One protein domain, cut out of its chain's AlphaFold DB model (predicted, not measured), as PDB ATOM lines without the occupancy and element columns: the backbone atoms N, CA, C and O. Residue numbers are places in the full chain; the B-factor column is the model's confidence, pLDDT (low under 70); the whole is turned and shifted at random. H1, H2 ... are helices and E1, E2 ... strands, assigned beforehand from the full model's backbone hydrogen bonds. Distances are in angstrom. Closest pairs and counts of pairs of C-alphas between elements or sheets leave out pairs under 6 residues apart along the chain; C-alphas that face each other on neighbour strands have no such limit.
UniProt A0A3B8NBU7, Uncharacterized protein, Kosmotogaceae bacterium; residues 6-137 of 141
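This is residues 6 to 137 of the 141 residues of an uncharacterized protein of Kosmotogaceae bacterium (UniProt A0A3B8NBU7). A long helical hairpin, H1 and H2 side by side, forms one slab, and over one side of it lie, from the end where H1 begins to the other end, a small sheet E2, E1, E3, then H3, H4 and H5. H1 is the longer arm, and residues 22 to 31 and 58 to 63 stick out free at opposite ends of the whole. The printed part has 132 residues with five named helices and three named strands, in the order E1, E2, H1, H2, E3, H3, H4, H5; the class is mostly helix, and the sheet is mixed. The whole is elongated, with spans of 55, 31 and 20 A, and only just compact, close to loose, with a radius of gyration of the C-alphas of 16.4 A.

In the sheet, E1 (residues 6 to 12) is the inner strand. It forms an antiparallel hairpin with E2 (residues 15 to 20), where N 10 and O 17 are 2.8 A apart, within hydrogen-bond range. E1 is parallel to E3 (residues 89 to 91), with N 7 and O 90 2.8 A apart; the pairing of E1 is staggered, residues 6 to 7 with E3 and 7 to 12 with E2. H1 (residues 29 to 59) is on the sheet but at the sheet's level, with a height over the sheet of 1.2 A; its closest C-alphas to E2 are those of Met 36 and Val 18, 5.7 A apart. H2 (residues 67 to 86) touches H1 at a shallow tilt of 2 degrees, opposite ways, closest at C-alphas Ile 50 and Ile 73, 5.9 A; the two are a helical hairpin. H2 is also on the sheet, with the C-alphas of Ile 84 and Tyr 90 in E3 closest, 6.4 A apart. H3 (residues 94 to 102) is on the sheet at a height over the sheet of 9.8 A, and runs along the strands, at 20 degrees to E1 on the local plane. With residues 47 to 51 alone, H1 touches H3 at a steep tilt of 55 degrees, the closest C-alphas being those of Glu 51 and Val 102, 5.7 A. H4 (residues 106 to 118) touches H2 about perpendicular, at 88 degrees, with C-alphas Gly 74 and Ile 113 closest, 4.7 A. H5 (residues 131 to 135) touches H4, with C-alphas Arg 111 and Arg 135 closest, 6.4 A. In H1, H2, H3, H4 and H5 every O i to N i+4 pair is within hydrogen-bond range.

E1 begins at C-alpha 6 (187.824, 184.134, 185.774) and is 18.9 A long; E2 is 16.6 A. H1 runs 44.8 A from C-alpha 29 (199.390, 181.748, 176.119), H2 28.8 A and H4 18.3 A. H5 ends at C-alpha 135 (175.953, 174.786, 210.912).

The C-alphas of Ser 27 and Gly 62 are the two farthest apart, 56.5 A. The printed part has no cut, and H4 to H5 is the long link. Residues 22 to 30 and 61 to 62 have pLDDT under 70.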
ATOM      1  N   PRO A   6     188.851 185.102 185.419       91.44
ATOM      2  CA  PRO A   6     187.824 184.134 185.774       91.44
ATOM      3  C   PRO A   6     188.205 182.745 185.272       91.44
ATOM      4  O   PRO A   6     188.585 182.581 184.109       91.44
ATOM      5  N   VAL A   7     188.012 181.736 186.113       92.94
ATOM      6  CA  VAL A   7     188.063 180.328 185.716       92.94
ATOM      7  C   VAL A   7     186.733 179.644 185.975       92.94
ATOM      8  O   VAL A   7     186.060 179.887 186.980       92.94
ATOM      9  N   ARG A   8     186.352 178.772 185.045       93.62
ATOM     10  CA  ARG A   8     185.205 177.873 185.157       93.62
ATOM     11  C   ARG A   8     185.703 176.445 185.109       93.62
ATOM     12  O   ARG A   8     186.506 176.107 184.240       93.62
ATOM     13  N   ILE A   9     185.192 175.626 186.016       93.12
ATOM     14  CA  ILE A   9     185.504 174.204 186.076       93.12
ATOM     15  C   ILE A   9     184.309 173.434 185.529       93.12
ATOM     16  O   ILE A   9     183.171 173.655 185.937       93.12
ATOM     17  N   LEU A  10     184.581 172.569 184.564       90.62
ATOM     18  CA  LEU A  10     183.607 171.764 183.849       90.62
ATOM     19  C   LEU A  10     184.003 170.299 183.981       90.62
ATOM     20  O   LEU A  10     185.184 169.966 183.947       90.62
ATOM     21  N   GLU A  11     183.018 169.419 184.078       84.44
ATOM     22  CA  GLU A  11     183.242 167.985 183.949       84.44
ATOM     23  C   GLU A  11     182.868 167.559 182.527       84.44
ATOM     24  O   GLU A  11     181.744 167.774 182.075       84.44
ATOM     25  N   GLN A  12     183.827 166.998 181.792       79.44
ATOM     26  CA  GLN A  12     183.642 166.509 180.427       79.44
ATOM     27  C   GLN A  12     184.162 165.079 180.331       79.44
ATOM     28  O   GLN A  12     185.353 164.834 180.516       79.44
ATOM     29  N   ASN A  13     183.278 164.127 180.020       77.38
ATOM     30  CA  ASN A  13     183.615 162.704 179.876       77.38
ATOM     31  C   ASN A  13     184.354 162.127 181.103       77.38
ATOM     32  O   ASN A  13     185.345 161.412 180.955       77.38
ATOM     33  N   GLY A  14     183.916 162.497 182.313       76.75
ATOM     34  CA  GLY A  14     184.550 162.081 183.572       76.75
ATOM     35  C   GLY A  14     185.919 162.718 183.832       76.75
ATOM     36  O   GLY A  14     186.672 162.241 184.679       76.75
ATOM     37  N   ARG A  15     186.284 163.772 183.090       82.88
ATOM     38  CA  ARG A  15     187.512 164.544 183.303       82.88
ATOM     39  C   ARG A  15     187.180 165.976 183.680       82.88
ATOM     40  O   ARG A  15     186.343 166.620 183.052       82.88
ATOM     41  N   ILE A  16     187.897 166.483 184.674       90.19
ATOM     42  CA  ILE A  16     187.853 167.887 185.065       90.19
ATOM     43  C   ILE A  16     188.580 168.721 184.011       90.19
ATOM     44  O   ILE A  16     189.698 168.399 183.604       90.19
ATOM     45  N   LYS A  17     187.924 169.794 183.570       91.75
ATOM     46  CA  LYS A  17     188.447 170.780 182.631       91.75
ATOM     47  C   LYS A  17     188.289 172.187 183.157       91.75
ATOM     48  O   LYS A  17     187.202 172.579 183.573       91.75
ATOM     49  N   VAL A  18     189.374 172.954 183.110       90.75
ATOM     50  CA  VAL A  18     189.387 174.352 183.542       90.75
ATOM     51  C   VAL A  18     189.455 175.230 182.304       90.75
ATOM     52  O   VAL A  18     190.276 175.038 181.410       90.75
ATOM     53  N   THR A  19     188.553 176.201 182.243       88.12
ATOM     54  CA  THR A  19     188.453 177.147 181.132       88.12
ATOM     55  C   THR A  19     188.512 178.570 181.655       88.12
ATOM     56  O   THR A  19     188.025 178.863 182.746       88.12
ATOM     57  N   THR A  20     189.104 179.464 180.869       87.00
ATOM     58  CA  THR A  20     189.190 180.897 181.171       87.00
ATOM     59  C   THR A  20     188.819 181.728 179.942       87.00
ATOM     60  O   THR A  20     188.591 181.180 178.861       87.00
ATOM     61  N   SER A  21     188.704 183.050 180.098       76.19
ATOM     62  CA  SER A  21     188.299 183.939 179.006       76.19
ATOM     63  C   SER A  21     189.382 184.057 177.931       76.19
ATOM     64  O   SER A  21     190.518 184.435 178.206       76.19
ATOM     65  N   VAL A  22     188.993 183.803 176.680       64.31
ATOM     66  CA  VAL A  22     189.850 183.892 175.481       64.31
ATOM     67  C   VAL A  22     190.254 185.343 175.180       64.31
ATOM     68  O   VAL A  22     191.330 185.584 174.637       64.31
ATOM     69  N   SER A  23     189.436 186.323 175.581       59.47
ATOM     70  CA  SER A  23     189.629 187.750 175.271       59.47
ATOM     71  C   SER A  23     190.896 188.386 175.866       59.47
ATOM     72  O   SER A  23     191.221 189.514 175.508       59.47
ATOM     73  N   GLN A  24     191.632 187.682 176.736       58.31
ATOM     74  CA  GLN A  24     192.867 188.170 177.367       58.31
ATOM     75  C   GLN A  24     194.127 187.367 176.979       58.31
ATOM     76  O   GLN A  24     195.174 187.513 177.605       58.31
ATOM     77  N   LEU A  25     194.073 186.549 175.917       59.66
ATOM     78  CA  LEU A  25     195.195 185.711 175.451       59.66
ATOM     79  C   LEU A  25     196.369 186.467 174.794       59.66
ATOM     80  O   LEU A  25     197.342 185.835 174.373       59.66
ATOM     81  N   ASN A  26     196.336 187.797 174.724       55.53
ATOM     82  CA  ASN A  26     197.420 188.563 174.114       55.53
ATOM     83  C   ASN A  26     198.667 188.562 175.026       55.53
ATOM     84  O   ASN A  26     198.695 189.222 176.060       55.53
ATOM     85  N   SER A  27     199.704 187.828 174.587       51.56
ATOM     86  CA  SER A  27     201.101 187.733 175.078       51.56
ATOM     87  C   SER A  27     201.499 186.675 176.133       51.56
ATOM     88  O   SER A  27     202.696 186.529 176.374       51.56
ATOM     89  N   LYS A  28     200.586 185.873 176.717       58.22
ATOM     90  CA  LYS A  28     200.928 184.881 177.783       58.22
ATOM     91  C   LYS A  28     200.329 183.470 177.624       58.22
ATOM     92  O   LYS A  28     200.105 182.761 178.602       58.22
ATOM     93  N   SER A  29     200.078 183.025 176.396       58.66
ATOM     94  CA  SER A  29     199.390 181.748 176.119       58.66
ATOM     95  C   SER A  29     200.077 180.500 176.705       58.66
ATOM     96  O   SER A  29     199.390 179.559 177.106       58.66
ATOM     97  N   GLY A  30     201.414 180.491 176.798       61.94
ATOM     98  CA  GLY A  30     202.185 179.377 177.362       61.94
ATOM     99  C   GLY A  30     201.984 179.174 178.869       61.94
ATOM    100  O   GLY A  30     201.754 178.042 179.291       61.94
ATOM    101  N   SER A  31     202.001 180.255 179.665       78.00
ATOM    102  CA  SER A  31     201.814 180.163 181.123       78.00
ATOM    103  C   SER A  31     200.369 179.826 181.473       78.00
ATOM    104  O   SER A  31     200.133 178.946 182.287       78.00
ATOM    105  N   ILE A  32     199.398 180.413 180.762       83.38
ATOM    106  CA  ILE A  32     197.971 180.161 181.008       83.38
ATOM    107  C   ILE A  32     197.642 178.676 180.839       83.38
ATOM    108  O   ILE A  32     196.919 178.112 181.651       83.38
ATOM    109  N   ARG A  33     198.174 178.007 179.807       84.38
ATOM    110  CA  ARG A  33     197.904 176.575 179.599       84.38
ATOM    111  C   ARG A  33     198.478 175.708 180.722       84.38
ATOM    112  O   ARG A  33     197.835 174.738 181.115       84.38
ATOM    113  N   GLN A  34     199.669 176.048 181.215       87.62
ATOM    114  CA  GLN A  34     200.290 175.363 182.351       87.62
ATOM    115  C   GLN A  34     199.485 175.594 183.633       87.62
ATOM    116  O   GLN A  34     199.165 174.627 184.320       87.62
ATOM    117  N   ASP A  35     199.070 176.836 183.884       91.62
ATOM    118  CA  ASP A  35     198.235 177.202 185.026       91.62
ATOM    119  C   ASP A  35     196.891 176.464 184.986       91.62
ATOM    120  O   ASP A  35     196.473 175.894 185.990       91.62
ATOM    121  N   MET A  36     196.233 176.373 183.821       91.75
ATOM    122  CA  MET A  36     194.988 175.602 183.687       91.75
ATOM    123  C   MET A  36     195.212 174.118 183.995       91.75
ATOM    124  O   MET A  36     194.415 173.527 184.716       91.75
ATOM    125  N   GLY A  37     196.303 173.524 183.498       92.56
ATOM    126  CA  GLY A  37     196.653 172.136 183.806       92.56
ATOM    127  C   GLY A  37     196.914 171.905 185.299       92.56
ATOM    128  O   GLY A  37     196.468 170.902 185.855       92.56
ATOM    129  N   TYR A  38     197.575 172.854 185.965       93.94
ATOM    130  CA  TYR A  38     197.776 172.816 187.412       93.94
ATOM    131  C   TYR A  38     196.449 172.914 188.174       93.94
ATOM    132  O   TYR A  38     196.201 172.099 189.058       93.94
ATOM    133  N   ILE A  39     195.573 173.859 187.811       95.38
ATOM    134  CA  ILE A  39     194.263 174.023 188.461       95.38
ATOM    135  C   ILE A  39     193.387 172.781 188.231       95.38
ATOM    136  O   ILE A  39     192.714 172.345 189.161       95.38
ATOM    137  N   GLU A  40     193.415 172.179 187.033       95.75
ATOM    138  CA  GLU A  40     192.722 170.913 186.737       95.75
ATOM    139  C   GLU A  40     193.165 169.812 187.706       95.75
ATOM    140  O   GLU A  40     192.328 169.130 188.305       95.75
ATOM    141  N   PHE A  41     194.477 169.660 187.892       95.75
ATOM    142  CA  PHE A  41     195.049 168.666 188.793       95.75
ATOM    143  C   PHE A  41     194.717 168.950 190.264       95.75
ATOM    144  O   PHE A  41     194.184 168.073 190.944       95.75
ATOM    145  N   ASP A  42     194.974 170.168 190.749       96.31
ATOM    146  CA  ASP A  42     194.756 170.551 192.151       96.31
ATOM    147  C   ASP A  42     193.271 170.452 192.534       96.31
ATOM    148  O   ASP A  42     192.933 169.929 193.598       96.31
ATOM    149  N   TYR A  43     192.361 170.849 191.633       97.00
ATOM    150  CA  TYR A  43     190.922 170.665 191.833       97.00
ATOM    151  C   TYR A  43     190.544 169.182 191.888       97.00
ATOM    152  O   TYR A  43     189.797 168.779 192.777       97.00
ATOM    153  N   SER A  44     191.083 168.356 190.984       95.81
ATOM    154  CA  SER A  44     190.817 166.909 190.965       95.81
ATOM    155  C   SER A  44     191.246 166.233 192.264       95.81
ATOM    156  O   SER A  44     190.484 165.457 192.839       95.81
ATOM    157  N   VAL A  45     192.440 166.562 192.761       96.69
ATOM    158  CA  VAL A  45     192.945 166.058 194.044       96.69
ATOM    159  C   VAL A  45     192.066 166.544 195.196       96.69
ATOM    160  O   VAL A  45     191.662 165.745 196.039       96.69
ATOM    161  N   THR A  46     191.714 167.830 195.209       97.56
ATOM    162  CA  THR A  46     190.867 168.427 196.251       97.56
ATOM    163  C   THR A  46     189.498 167.750 196.321       97.56
ATOM    164  O   THR A  46     189.077 167.324 197.396       97.56
ATOM    165  N   VAL A  47     188.818 167.597 195.179       96.75
ATOM    166  CA  VAL A  47     187.522 166.908 195.084       96.75
ATOM    167  C   VAL A  47     187.647 165.475 195.577       96.75
ATOM    168  O   VAL A  47     186.861 165.069 196.429       96.75
ATOM    169  N   LYS A  48     188.669 164.741 195.127       96.69
ATOM    170  CA  LYS A  48     188.858 163.342 195.509       96.69
ATOM    171  C   LYS A  48     189.014 163.162 197.022       96.69
ATOM    172  O   LYS A  48     188.378 162.290 197.609       96.69
ATOM    173  N   ILE A  49     189.808 164.017 197.667       98.00
ATOM    174  CA  ILE A  49     189.988 163.982 199.126       98.00
ATOM    175  C   ILE A  49     188.666 164.297 199.839       98.00
ATOM    176  O   ILE A  49     188.307 163.621 200.805       98.00
ATOM    177  N   ILE A  50     187.913 165.299 199.369       98.06
ATOM    178  CA  ILE A  50     186.611 165.647 199.955       98.06
ATOM    179  C   ILE A  50     185.616 164.489 199.807       98.06
ATOM    180  O   ILE A  50     184.911 164.169 200.764       98.06
ATOM    181  N   GLU A  51     185.562 163.842 198.643       96.44
ATOM    182  CA  GLU A  51     184.726 162.661 198.417       96.44
ATOM    183  C   GLU A  51     185.072 161.526 199.381       96.44
ATOM    184  O   GLU A  51     184.165 160.920 199.955       96.44
ATOM    185  N   ASP A  52     186.362 161.264 199.605       96.50
ATOM    186  CA  ASP A  52     186.816 160.215 200.515       96.50
ATOM    187  C   ASP A  52     186.433 160.536 201.975       96.50
ATOM    188  O   ASP A  52     185.932 159.660 202.688       96.50
ATOM    189  N   ILE A  53     186.539 161.802 202.405       96.19
ATOM    190  CA  ILE A  53     186.041 162.252 203.720       96.19
ATOM    191  C   ILE A  53     184.520 162.051 203.817       96.19
ATOM    192  O   ILE A  53     184.021 161.492 204.796       96.19
ATOM    193  N   LEU A  54     183.764 162.480 202.802       94.94
ATOM    194  CA  LEU A  54     182.304 162.348 202.777       94.94
ATOM    195  C   LEU A  54     181.859 160.884 202.759       94.94
ATOM    196  O   LEU A  54     180.851 160.543 203.380       94.94
ATOM    197  N   LYS A  55     182.600 160.013 202.074       93.56
ATOM    198  CA  LYS A  55     182.380 158.568 202.086       93.56
ATOM    199  C   LYS A  55     182.611 158.003 203.486       93.56
ATOM    200  O   LYS A  55     181.719 157.331 203.994       93.56
ATOM    201  N   GLY A  56     183.708 158.371 204.151       90.88
ATOM    202  CA  GLY A  56     183.970 157.977 205.539       90.88
ATOM    203  C   GLY A  56     182.877 158.439 206.513       90.88
ATOM    204  O   GLY A  56     182.456 157.677 207.385       90.88
ATOM    205  N   ILE A  57     182.337 159.650 206.330       90.69
ATOM    206  CA  ILE A  57     181.169 160.131 207.089       90.69
ATOM    207  C   ILE A  57     179.942 159.242 206.818       90.69
ATOM    208  O   ILE A  57     179.253 158.837 207.754       90.69
ATOM    209  N   LYS A  58     179.660 158.936 205.545       87.81
ATOM    210  CA  LYS A  58     178.494 158.140 205.129       87.81
ATOM    211  C   LYS A  58     178.573 156.683 205.569       87.81
ATOM    212  O   LYS A  58     177.525 156.102 205.814       87.81
ATOM    213  N   GLU A  59     179.757 156.085 205.627       87.19
ATOM    214  CA  GLU A  59     179.951 154.686 206.032       87.19
ATOM    215  C   GLU A  59     179.744 154.491 207.538       87.19
ATOM    216  O   GLU A  59     179.263 153.446 207.968       87.19
ATOM    217  N   ASN A  60     179.965 155.534 208.339       80.25
ATOM    218  CA  ASN A  60     179.666 155.552 209.771       80.25
ATOM    219  C   ASN A  60     178.177 155.838 210.068       80.25
ATOM    220  O   ASN A  60     177.846 156.628 210.959       80.25
ATOM    221  N   LYS A  61     177.252 155.201 209.328       66.94
ATOM    222  CA  LYS A  61     175.801 155.368 209.542       66.94
ATOM    223  C   LYS A  61     175.425 155.006 210.981       66.94
ATOM    224  O   LYS A  61     175.776 153.940 211.473       66.94
ATOM    225  N   GLY A  62     174.683 155.894 211.645       66.75
ATOM    226  CA  GLY A  62     174.190 155.692 213.014       66.75
ATOM    227  C   GLY A  62     175.092 156.252 214.116       66.75
ATOM    228  O   GLY A  62     174.663 156.313 215.266       66.75
ATOM    229  N   LYS A  63     176.303 156.722 213.789       76.12
ATOM    230  CA  LYS A  63     177.144 157.480 214.723       76.12
ATOM    231  C   LYS A  63     177.027 158.975 214.453       76.12
ATOM    232  O   LYS A  63     176.838 159.411 213.317       76.12
ATOM    233  N   ARG A  64     177.147 159.772 215.514       83.81
ATOM    234  CA  ARG A  64     177.241 161.227 215.388       83.81
ATOM    235  C   ARG A  64     178.472 161.573 214.548       83.81
ATOM    236  O   ARG A  64     179.567 161.109 214.852       83.81
ATOM    237  N   VAL A  65     178.282 162.391 213.515       89.25
ATOM    238  CA  VAL A  65     179.378 162.858 212.660       89.25
ATOM    239  C   VAL A  65     180.270 163.805 213.447       89.25
ATOM    240  O   VAL A  65     179.774 164.752 214.059       89.25
ATOM    241  N   ASP A  66     181.576 163.562 213.396       92.88
ATOM    242  CA  ASP A  66     182.565 164.467 213.961       92.88
ATOM    243  C   ASP A  66     182.625 165.770 213.130       92.88
ATOM    244  O   ASP A  66     182.953 165.723 211.937       92.88
ATOM    245  N   PRO A  67     182.302 166.940 213.712       95.38
ATOM    246  CA  PRO A  67     182.315 168.227 213.014       95.38
ATOM    247  C   PRO A  67     183.689 168.605 212.446       95.38
ATOM    248  O   PRO A  67     183.756 169.376 211.485       95.38
ATOM    249  N   ARG A  68     184.785 168.033 212.965       96.31
ATOM    250  CA  ARG A  68     186.142 168.263 212.452       96.31
ATOM    251  C   ARG A  68     186.298 167.814 211.000       96.31
ATOM    252  O   ARG A  68     187.053 168.432 210.260       96.31
ATOM    253  N   PHE A  69     185.531 166.823 210.538       96.25
ATOM    254  CA  PHE A  69     185.540 166.458 209.118       96.25
ATOM    255  C   PHE A  69     185.017 167.586 208.223       96.25
ATOM    256  O   PHE A  69     185.597 167.859 207.176       96.25
ATOM    257  N   TYR A  70     183.960 168.291 208.638       96.75
ATOM    258  CA  TYR A  70     183.474 169.456 207.894       96.75
ATOM    259  C   TYR A  70     184.461 170.622 207.959       96.75
ATOM    260  O   TYR A  70     184.580 171.366 206.987       96.75
ATOM    261  N   TRP A  71     185.210 170.756 209.056       97.81
ATOM    262  CA  TRP A  71     186.293 171.735 209.152       97.81
ATOM    263  C   TRP A  71     187.378 171.441 208.113       97.81
ATOM    264  O   TRP A  71     187.736 172.333 207.347       97.81
ATOM    265  N   LEU A  72     187.822 170.181 208.019       98.00
ATOM    266  CA  LEU A  72     188.828 169.733 207.049       98.00
ATOM    267  C   LEU A  72     188.374 169.962 205.604       98.00
ATOM    268  O   LEU A  72     189.147 170.456 204.790       98.00
ATOM    269  N   ILE A  73     187.106 169.677 205.284       98.12
ATOM    270  CA  ILE A  73     186.543 169.975 203.956       98.12
ATOM    271  C   ILE A  73     186.613 171.479 203.667       98.12
ATOM    272  O   ILE A  73     187.022 171.883 202.580       98.12
ATOM    273  N   GLY A  74     186.224 172.321 204.627       98.12
ATOM    274  CA  GLY A  74     186.303 173.771 204.468       98.12
ATOM    275  C   GLY A  74     187.737 174.266 204.288       98.12
ATOM    276  O   GLY A  74     187.964 175.170 203.486       98.12
ATOM    277  N   ASP A  75     188.693 173.664 204.998       98.44
ATOM    278  CA  ASP A  75     190.116 173.984 204.890       98.44
ATOM    279  C   ASP A  75     190.659 173.646 203.499       98.44
ATOM    280  O   ASP A  75     191.206 174.521 202.833       98.44
ATOM    281  N   LEU A  76     190.389 172.435 203.002       98.31
ATOM    282  CA  LEU A  76     190.761 171.999 201.651       98.31
ATOM    283  C   LEU A  76     190.231 172.951 200.574       98.31
ATOM    284  O   LEU A  76     190.975 173.367 199.685       98.31
ATOM    285  N   VAL A  77     188.959 173.348 200.681       97.94
ATOM    286  CA  VAL A  77     188.351 174.304 199.749       97.94
ATOM    287  C   VAL A  77     189.046 175.664 199.822       97.94
ATOM    288  O   VAL A  77     189.359 176.242 198.784       97.94
ATOM    289  N   LEU A  78     189.304 176.195 201.019       97.75
ATOM    290  CA  LEU A  78     189.965 177.494 201.167       97.75
ATOM    291  C   LEU A  78     191.418 177.475 200.684       97.75
ATOM    292  O   LEU A  78     191.844 178.435 200.045       97.75
ATOM    293  N   VAL A  79     192.155 176.395 200.947       97.88
ATOM    294  CA  VAL A  79     193.529 176.208 200.467       97.88
ATOM    295  C   VAL A  79     193.555 176.173 198.940       97.88
ATOM    296  O   VAL A  79     194.334 176.911 198.338       97.88
ATOM    297  N   PHE A  80     192.670 175.399 198.308       97.62
ATOM    298  CA  PHE A  80     192.525 175.385 196.850       97.62
ATOM    299  C   PHE A  80     192.208 176.786 196.298       97.62
ATOM    300  O   PHE A  80     192.899 177.280 195.406       97.62
ATOM    301  N   LEU A  81     191.210 177.472 196.868       96.50
ATOM    302  CA  LEU A  81     190.834 178.821 196.435       96.50
ATOM    303  C   LEU A  81     191.984 179.826 196.605       96.50
ATOM    304  O   LEU A  81     192.177 180.686 195.753       96.50
ATOM    305  N   SER A  82     192.782 179.709 197.667       96.38
ATOM    306  CA  SER A  82     193.964 180.552 197.868       96.38
ATOM    307  C   SER A  82     195.070 180.263 196.849       96.38
ATOM    308  O   SER A  82     195.776 181.186 196.442       96.38
ATOM    309  N   ARG A  83     195.245 179.002 196.433       95.38
ATOM    310  CA  ARG A  83     196.232 178.623 195.412       95.38
ATOM    311  C   ARG A  83     195.865 179.214 194.059       95.38
ATOM    312  O   ARG A  83     196.703 179.887 193.462       95.38
ATOM    313  N   ILE A  84     194.615 179.068 193.611       94.50
ATOM    314  CA  ILE A  84     194.181 179.681 192.343       94.50
ATOM    315  C   ILE A  84     194.268 181.213 192.398       94.50
ATOM    316  O   ILE A  84     194.665 181.842 191.417       94.50
ATOM    317  N   ASP A  85     193.981 181.805 193.561       93.56
ATOM    318  CA  ASP A  85     194.079 183.247 193.783       93.56
ATOM    319  C   ASP A  85     195.517 183.750 193.612       93.56
ATOM    320  O   ASP A  85     195.753 184.758 192.939       93.56
ATOM    321  N   SER A  86     196.487 182.998 194.148       92.38
ATOM    322  CA  SER A  86     197.920 183.289 194.027       92.38
ATOM    323  C   SER A  86     198.444 183.186 192.590       92.38
ATOM    324  O   SER A  86     199.360 183.920 192.217       92.38
ATOM    325  N   LEU A  87     197.811 182.344 191.766       90.69
ATOM    326  CA  LEU A  87     198.078 182.225 190.331       90.69
ATOM    327  C   LEU A  87     197.425 183.352 189.510       90.69
ATOM    328  O   LEU A  87     197.661 183.464 188.310       90.69
ATOM    329  N   GLY A  88     196.632 184.222 190.143       90.81
ATOM    330  CA  GLY A  88     195.945 185.324 189.475       90.81
ATOM    331  C   GLY A  88     194.587 184.941 188.892       90.81
ATOM    332  O   GLY A  88     194.110 185.619 187.984       90.81
ATOM    333  N   TYR A  89     193.949 183.891 189.411       92.25
ATOM    334  CA  TYR A  89     192.638 183.426 188.965       92.25
ATOM    335  C   TYR A  89     191.589 183.513 190.073       92.25
ATOM    336  O   TYR A  89     191.908 183.530 191.257       92.25
ATOM    337  N   TYR A  90     190.314 183.533 189.696       92.62
ATOM    338  CA  TYR A  90     189.207 183.335 190.630       92.62
ATOM    339  C   TYR A  90     188.156 182.405 190.030       92.62
ATOM    340  O   TYR A  90     187.848 182.468 188.839       92.62
ATOM    341  N   MET A  91     187.592 181.534 190.862       94.19
ATOM    342  CA  MET A  91     186.611 180.551 190.420       94.19
ATOM    343  C   MET A  91     185.208 181.155 190.363       94.19
ATOM    344  O   MET A  91     184.686 181.658 191.359       94.19
ATOM    345  N   VAL A  92     184.577 181.073 189.194       93.50
ATOM    346  CA  VAL A  92     183.175 181.461 189.001       93.50
ATOM    347  C   VAL A  92     182.268 180.364 189.558       93.50
ATOM    348  O   VAL A  92     182.561 179.180 189.401       93.50
ATOM    349  N   ASP A  93     181.183 180.755 190.231       93.06
ATOM    350  CA  ASP A  93     180.192 179.839 190.818       93.06
ATOM    351  C   ASP A  93     180.818 178.742 191.698       93.06
ATOM    352  O   ASP A  93     180.398 177.580 191.684       93.06
ATOM    353  N   GLN A  94     181.845 179.113 192.478       94.62
ATOM    354  CA  GLN A  94     182.687 178.174 193.229       94.62
ATOM    355  C   GLN A  94     181.879 177.192 194.089       94.62
ATOM    356  O   GLN A  94     182.170 176.001 194.113       94.62
ATOM    357  N   ASN A  95     180.834 177.678 194.770       96.31
ATOM    358  CA  ASN A  95     180.080 176.870 195.723       96.31
ATOM    359  C   ASN A  95     179.231 175.818 195.006       96.31
ATOM    360  O   ASN A  95     179.171 174.678 195.456       96.31
ATOM    361  N   ASP A  96     178.575 176.199 193.909       96.19
ATOM    362  CA  ASP A  96     177.701 175.298 193.158       96.19
ATOM    363  C   ASP A  96     178.514 174.278 192.372       96.19
ATOM    364  O   ASP A  96     178.152 173.104 192.328       96.19
ATOM    365  N   THR A  97     179.640 174.704 191.803       95.31
ATOM    366  CA  THR A  97     180.560 173.818 191.089       95.31
ATOM    367  C   THR A  97     181.182 172.786 192.033       95.31
ATOM    368  O   THR A  97     181.058 171.592 191.775       95.31
ATOM    369  N   LEU A  98     181.748 173.219 193.170       95.44
ATOM    370  CA  LEU A  98     182.266 172.302 194.195       95.44
ATOM    371  C   LEU A  98     181.169 171.378 194.717       95.44
ATOM    372  O   LEU A  98     181.380 170.175 194.816       95.44
ATOM    373  N   GLY A  99     179.991 171.935 195.017       95.81
ATOM    374  CA  GLY A  99     178.849 171.174 195.507       95.81
ATOM    375  C   GLY A  99     178.478 170.039 194.558       95.81
ATOM    376  O   GLY A  99     178.416 168.888 194.985       95.81
ATOM    377  N   LYS A 100     178.322 170.338 193.263       94.62
ATOM    378  CA  LYS A 100     178.061 169.324 192.233       94.62
ATOM    379  C   LYS A 100     179.147 168.250 192.201       94.62
ATOM    380  O   LYS A 100     178.798 167.075 192.220       94.62
ATOM    381  N   SER A 101     180.424 168.639 192.222       94.31
ATOM    382  CA  SER A 101     181.544 167.692 192.163       94.31
ATOM    383  C   SER A 101     181.605 166.725 193.347       94.31
ATOM    384  O   SER A 101     182.079 165.617 193.168       94.31
ATOM    385  N   VAL A 102     181.128 167.106 194.538       94.19
ATOM    386  CA  VAL A 102     181.200 166.244 195.742       94.19
ATOM    387  C   VAL A 102     179.832 165.740 196.224       94.19
ATOM    388  O   VAL A 102     179.711 165.162 197.308       94.19
ATOM    389  N   GLY A 103     178.768 165.972 195.449       94.25
ATOM    390  CA  GLY A 103     177.405 165.556 195.789       94.25
ATOM    391  C   GLY A 103     176.779 166.314 196.970       94.25
ATOM    392  O   GLY A 103     176.020 165.732 197.747       94.25
ATOM    393  N   LEU A 104     177.096 167.602 197.124       95.12
ATOM    394  CA  LEU A 104     176.521 168.517 198.113       95.12
ATOM    395  C   LEU A 104     175.809 169.697 197.433       95.12
ATOM    396  O   LEU A 104     176.086 170.054 196.294       95.12
ATOM    397  N   SER A 105     174.903 170.371 198.146       96.81
ATOM    398  CA  SER A 105     174.363 171.646 197.654       96.81
ATOM    399  C   SER A 105     175.408 172.763 197.766       96.81
ATOM    400  O   SER A 105     176.195 172.791 198.718       96.81
ATOM    401  N   GLY A 106     175.364 173.762 196.878       96.75
ATOM    402  CA  GLY A 106     176.231 174.942 197.005       96.75
ATOM    403  C   GLY A 106     176.007 175.718 198.309       96.75
ATOM    404  O   GLY A 106     176.943 176.259 198.898       96.75
ATOM    405  N   SER A 107     174.785 175.695 198.851       96.44
ATOM    406  CA  SER A 107     174.492 176.226 200.189       96.44
ATOM    407  C   SER A 107     175.209 175.460 201.309       96.44
ATOM    408  O   SER A 107     175.647 176.075 202.281       96.44
ATOM    409  N   SER A 108     175.382 174.143 201.170       96.38
ATOM    410  CA  SER A 108     176.136 173.322 202.123       96.38
ATOM    411  C   SER A 108     177.623 173.656 202.073       96.38
ATOM    412  O   SER A 108     178.217 173.889 203.123       96.38
ATOM    413  N   ILE A 109     178.198 173.792 200.871       97.81
ATOM    414  CA  ILE A 109     179.583 174.255 200.688       97.81
ATOM    415  C   ILE A 109     179.783 175.635 201.320       97.81
ATOM    416  O   ILE A 109     180.708 175.827 202.107       97.81
ATOM    417  N   ARG A 110     178.869 176.579 201.068       97.00
ATOM    418  CA  ARG A 110     178.921 177.920 201.670       97.00
ATOM    419  C   ARG A 110     178.955 177.866 203.201       97.00
ATOM    420  O   ARG A 110     179.744 178.582 203.812       97.00
ATOM    421  N   ARG A 111     178.119 177.025 203.823       96.81
ATOM    422  CA  ARG A 111     178.087 176.852 205.287       96.81
ATOM    423  C   ARG A 111     179.365 176.212 205.823       96.81
ATOM    424  O   ARG A 111     179.859 176.654 206.852       96.81
ATOM    425  N   ILE A 112     179.915 175.224 205.121       97.62
ATOM    426  CA  ILE A 112     181.188 174.582 205.476       97.62
ATOM    427  C   ILE A 112     182.341 175.597 205.441       97.62
ATOM    428  O   ILE A 112     183.105 175.697 206.398       97.62
ATOM    429  N   ILE A 113     182.425 176.415 204.386       97.31
ATOM    430  CA  ILE A 113     183.435 177.479 204.282       97.31
ATOM    431  C   ILE A 113     183.261 178.505 205.409       97.31
ATOM    432  O   ILE A 113     184.238 178.893 206.047       97.31
ATOM    433  N   ALA A 114     182.029 178.950 205.677       95.75
ATOM    434  CA  ALA A 114     181.751 179.897 206.756       95.75
ATOM    435  C   ALA A 114     182.135 179.324 208.132       95.75
ATOM    436  O   ALA A 114     182.749 180.020 208.938       95.75
ATOM    437  N   PHE A 115     181.837 178.046 208.369       96.81
ATOM    438  CA  PHE A 115     182.248 177.325 209.568       96.81
ATOM    439  C   PHE A 115     183.771 177.315 209.727       96.81
ATOM    440  O   PHE A 115     184.268 177.756 210.761       96.81
ATOM    441  N   ARG A 116     184.511 176.916 208.687       96.88
ATOM    442  CA  ARG A 116     185.979 176.926 208.700       96.88
ATOM    443  C   ARG A 116     186.566 178.322 208.930       96.88
ATOM    444  O   ARG A 116     187.586 178.446 209.595       96.88
ATOM    445  N   ARG A 117     185.950 179.376 208.384       95.81
ATOM    446  CA  ARG A 117     186.399 180.764 208.606       95.81
ATOM    447  C   ARG A 117     186.166 181.234 210.037       95.81
ATOM    448  O   ARG A 117     186.994 181.962 210.565       95.81
ATOM    449  N   ARG A 118     185.045 180.835 210.642       95.38
ATOM    450  CA  ARG A 118     184.709 181.193 212.025       95.38
ATOM    451  C   ARG A 118     185.621 180.497 213.034       95.38
ATOM    452  O   ARG A 118     186.050 181.134 213.981       95.38
ATOM    453  N   PHE A 119     185.931 179.222 212.811       96.25
ATOM    454  CA  PHE A 119     186.855 178.457 213.648       96.25
ATOM    455  C   PHE A 119     188.192 178.332 212.917       96.25
ATOM    456  O   PHE A 119     188.390 177.420 212.117       96.25
ATOM    457  N   SER A 120     189.094 179.289 213.136       95.44
ATOM    458  CA  SER A 120     190.345 179.419 212.372       95.44
ATOM    459  C   SER A 120     191.338 178.263 212.579       95.44
ATOM    460  O   SER A 120     192.178 178.031 211.708       95.44
ATOM    461  N   ASP A 121     191.190 177.514 213.662       95.69
ATOM    462  CA  ASP A 121     191.987 176.356 214.057       95.69
ATOM    463  C   ASP A 121     191.048 175.175 214.366       95.69
ATOM    464  O   ASP A 121     189.961 175.345 214.925       95.69
ATOM    465  N   ILE A 122     191.457 173.970 213.971       96.81
ATOM    466  CA  ILE A 122     190.719 172.729 214.207       96.81
ATOM    467  C   ILE A 122     190.590 172.416 215.702       96.81
ATOM    468  O   ILE A 122     189.607 171.798 216.104       96.81
ATOM    469  N   ALA A 123     191.538 172.870 216.530       96.06
ATOM    470  CA  ALA A 123     191.510 172.692 217.983       96.06
ATOM    471  C   ALA A 123     190.304 173.377 218.649       96.06
ATOM    472  O   ALA A 123     189.915 173.016 219.756       96.06
ATOM    473  N   LEU A 124     189.691 174.339 217.959       95.19
ATOM    474  CA  LEU A 124     188.522 175.089 218.419       95.19
ATOM    475  C   LEU A 124     187.205 174.365 218.124       95.19
ATOM    476  O   LEU A 124     186.136 174.819 218.525       95.19
ATOM    477  N   VAL A 125     187.269 173.262 217.376       96.44
ATOM    478  CA  VAL A 125     186.114 172.454 217.009       96.44
ATOM    479  C   VAL A 125     186.010 171.283 217.975       96.44
ATOM    480  O   VAL A 125     186.706 170.277 217.841       96.44
ATOM    481  N   ASP A 126     185.086 171.398 218.924       94.19
ATOM    482  CA  ASP A 126     184.753 170.321 219.850       94.19
ATOM    483  C   ASP A 126     184.009 169.180 219.118       94.19
ATOM    484  O   ASP A 126     182.882 169.399 218.642       94.19
ATOM    485  N   PRO A 127     184.578 167.954 219.045       93.50
ATOM    486  CA  PRO A 127     183.899 166.781 218.488       93.50
ATOM    487  C   PRO A 127     182.699 166.319 219.332       93.50
ATOM    488  O   PRO A 127     181.880 165.516 218.873       93.50
ATOM    489  N   GLY A 128     182.601 166.817 220.568       92.44
ATOM    490  CA  GLY A 128     181.499 166.732 221.517       92.44
ATOM    491  C   GLY A 128     180.206 167.394 221.042       92.44
ATOM    492  O   GLY A 128     179.126 166.981 221.468       92.44
ATOM    493  N   ILE A 129     180.291 168.357 220.122       92.88
ATOM    494  CA  ILE A 129     179.151 169.134 219.627       92.88
ATOM    495  C   ILE A 129     178.727 168.631 218.241       92.88
ATOM    496  O   ILE A 129     179.548 168.341 217.373       92.88
ATOM    497  N   ALA A 130     177.419 168.507 218.009       92.06
ATOM    498  CA  ALA A 130     176.902 168.046 216.724       92.06
ATOM    499  C   ALA A 130     177.136 169.078 215.605       92.06
ATOM    500  O   ALA A 130     176.985 170.282 215.809       92.06
ATOM    501  N   TRP A 131     177.402 168.600 214.383       92.81
ATOM    502  CA  TRP A 131     177.547 169.460 213.201       92.81
ATOM    503  C   TRP A 131     176.373 170.435 213.006       92.81
ATOM    504  O   TRP A 131     176.594 171.578 212.615       92.81
ATOM    505  N   SER A 132     175.136 170.022 213.302       91.69
ATOM    506  CA  SER A 132     173.952 170.887 213.192       91.69
ATOM    507  C   SER A 132     174.076 172.169 214.015       91.69
ATOM    508  O   SER A 132     173.695 173.231 213.536       91.69
ATOM    509  N   GLU A 133     174.664 172.093 215.208       93.19
ATOM    510  CA  GLU A 133     174.812 173.242 216.104       93.19
ATOM    511  C   GLU A 133     175.826 174.249 215.551       93.19
ATOM    512  O   GLU A 133     175.582 175.458 215.556       93.19
ATOM    513  N   TYR A 134     176.930 173.761 214.977       93.19
ATOM    514  CA  TYR A 134     177.872 174.611 214.251       93.19
ATOM    515  C   TYR A 134     177.227 175.215 213.002       93.19
ATOM    516  O   TYR A 134     177.282 176.428 212.801       93.19
ATOM    517  N   ARG A 135     176.592 174.385 212.172       90.06
ATOM    518  CA  ARG A 135     175.953 174.786 210.912       90.06
ATOM    519  C   ARG A 135     174.906 175.883 211.108       90.06
ATOM    520  O   ARG A 135     174.816 176.781 210.272       90.06
ATOM    521  N   ASP A 136     174.137 175.800 212.189       89.56
ATOM    522  CA  ASP A 136     173.031 176.713 212.493       89.56
ATOM    523  C   ASP A 136     173.481 177.903 213.365       89.56
ATOM    524  O   ASP A 136     172.656 178.645 213.890       89.56
ATOM    525  N   ASN A 137     174.798 178.105 213.493       83.94
ATOM    526  CA  ASN A 137     175.440 179.191 214.237       83.94
ATOM    527  C   ASN A 137     175.085 179.269 215.729       83.94
ATOM    528  O   ASN A 137     175.164 180.338 216.325       83.94
TER     529      ASN A 137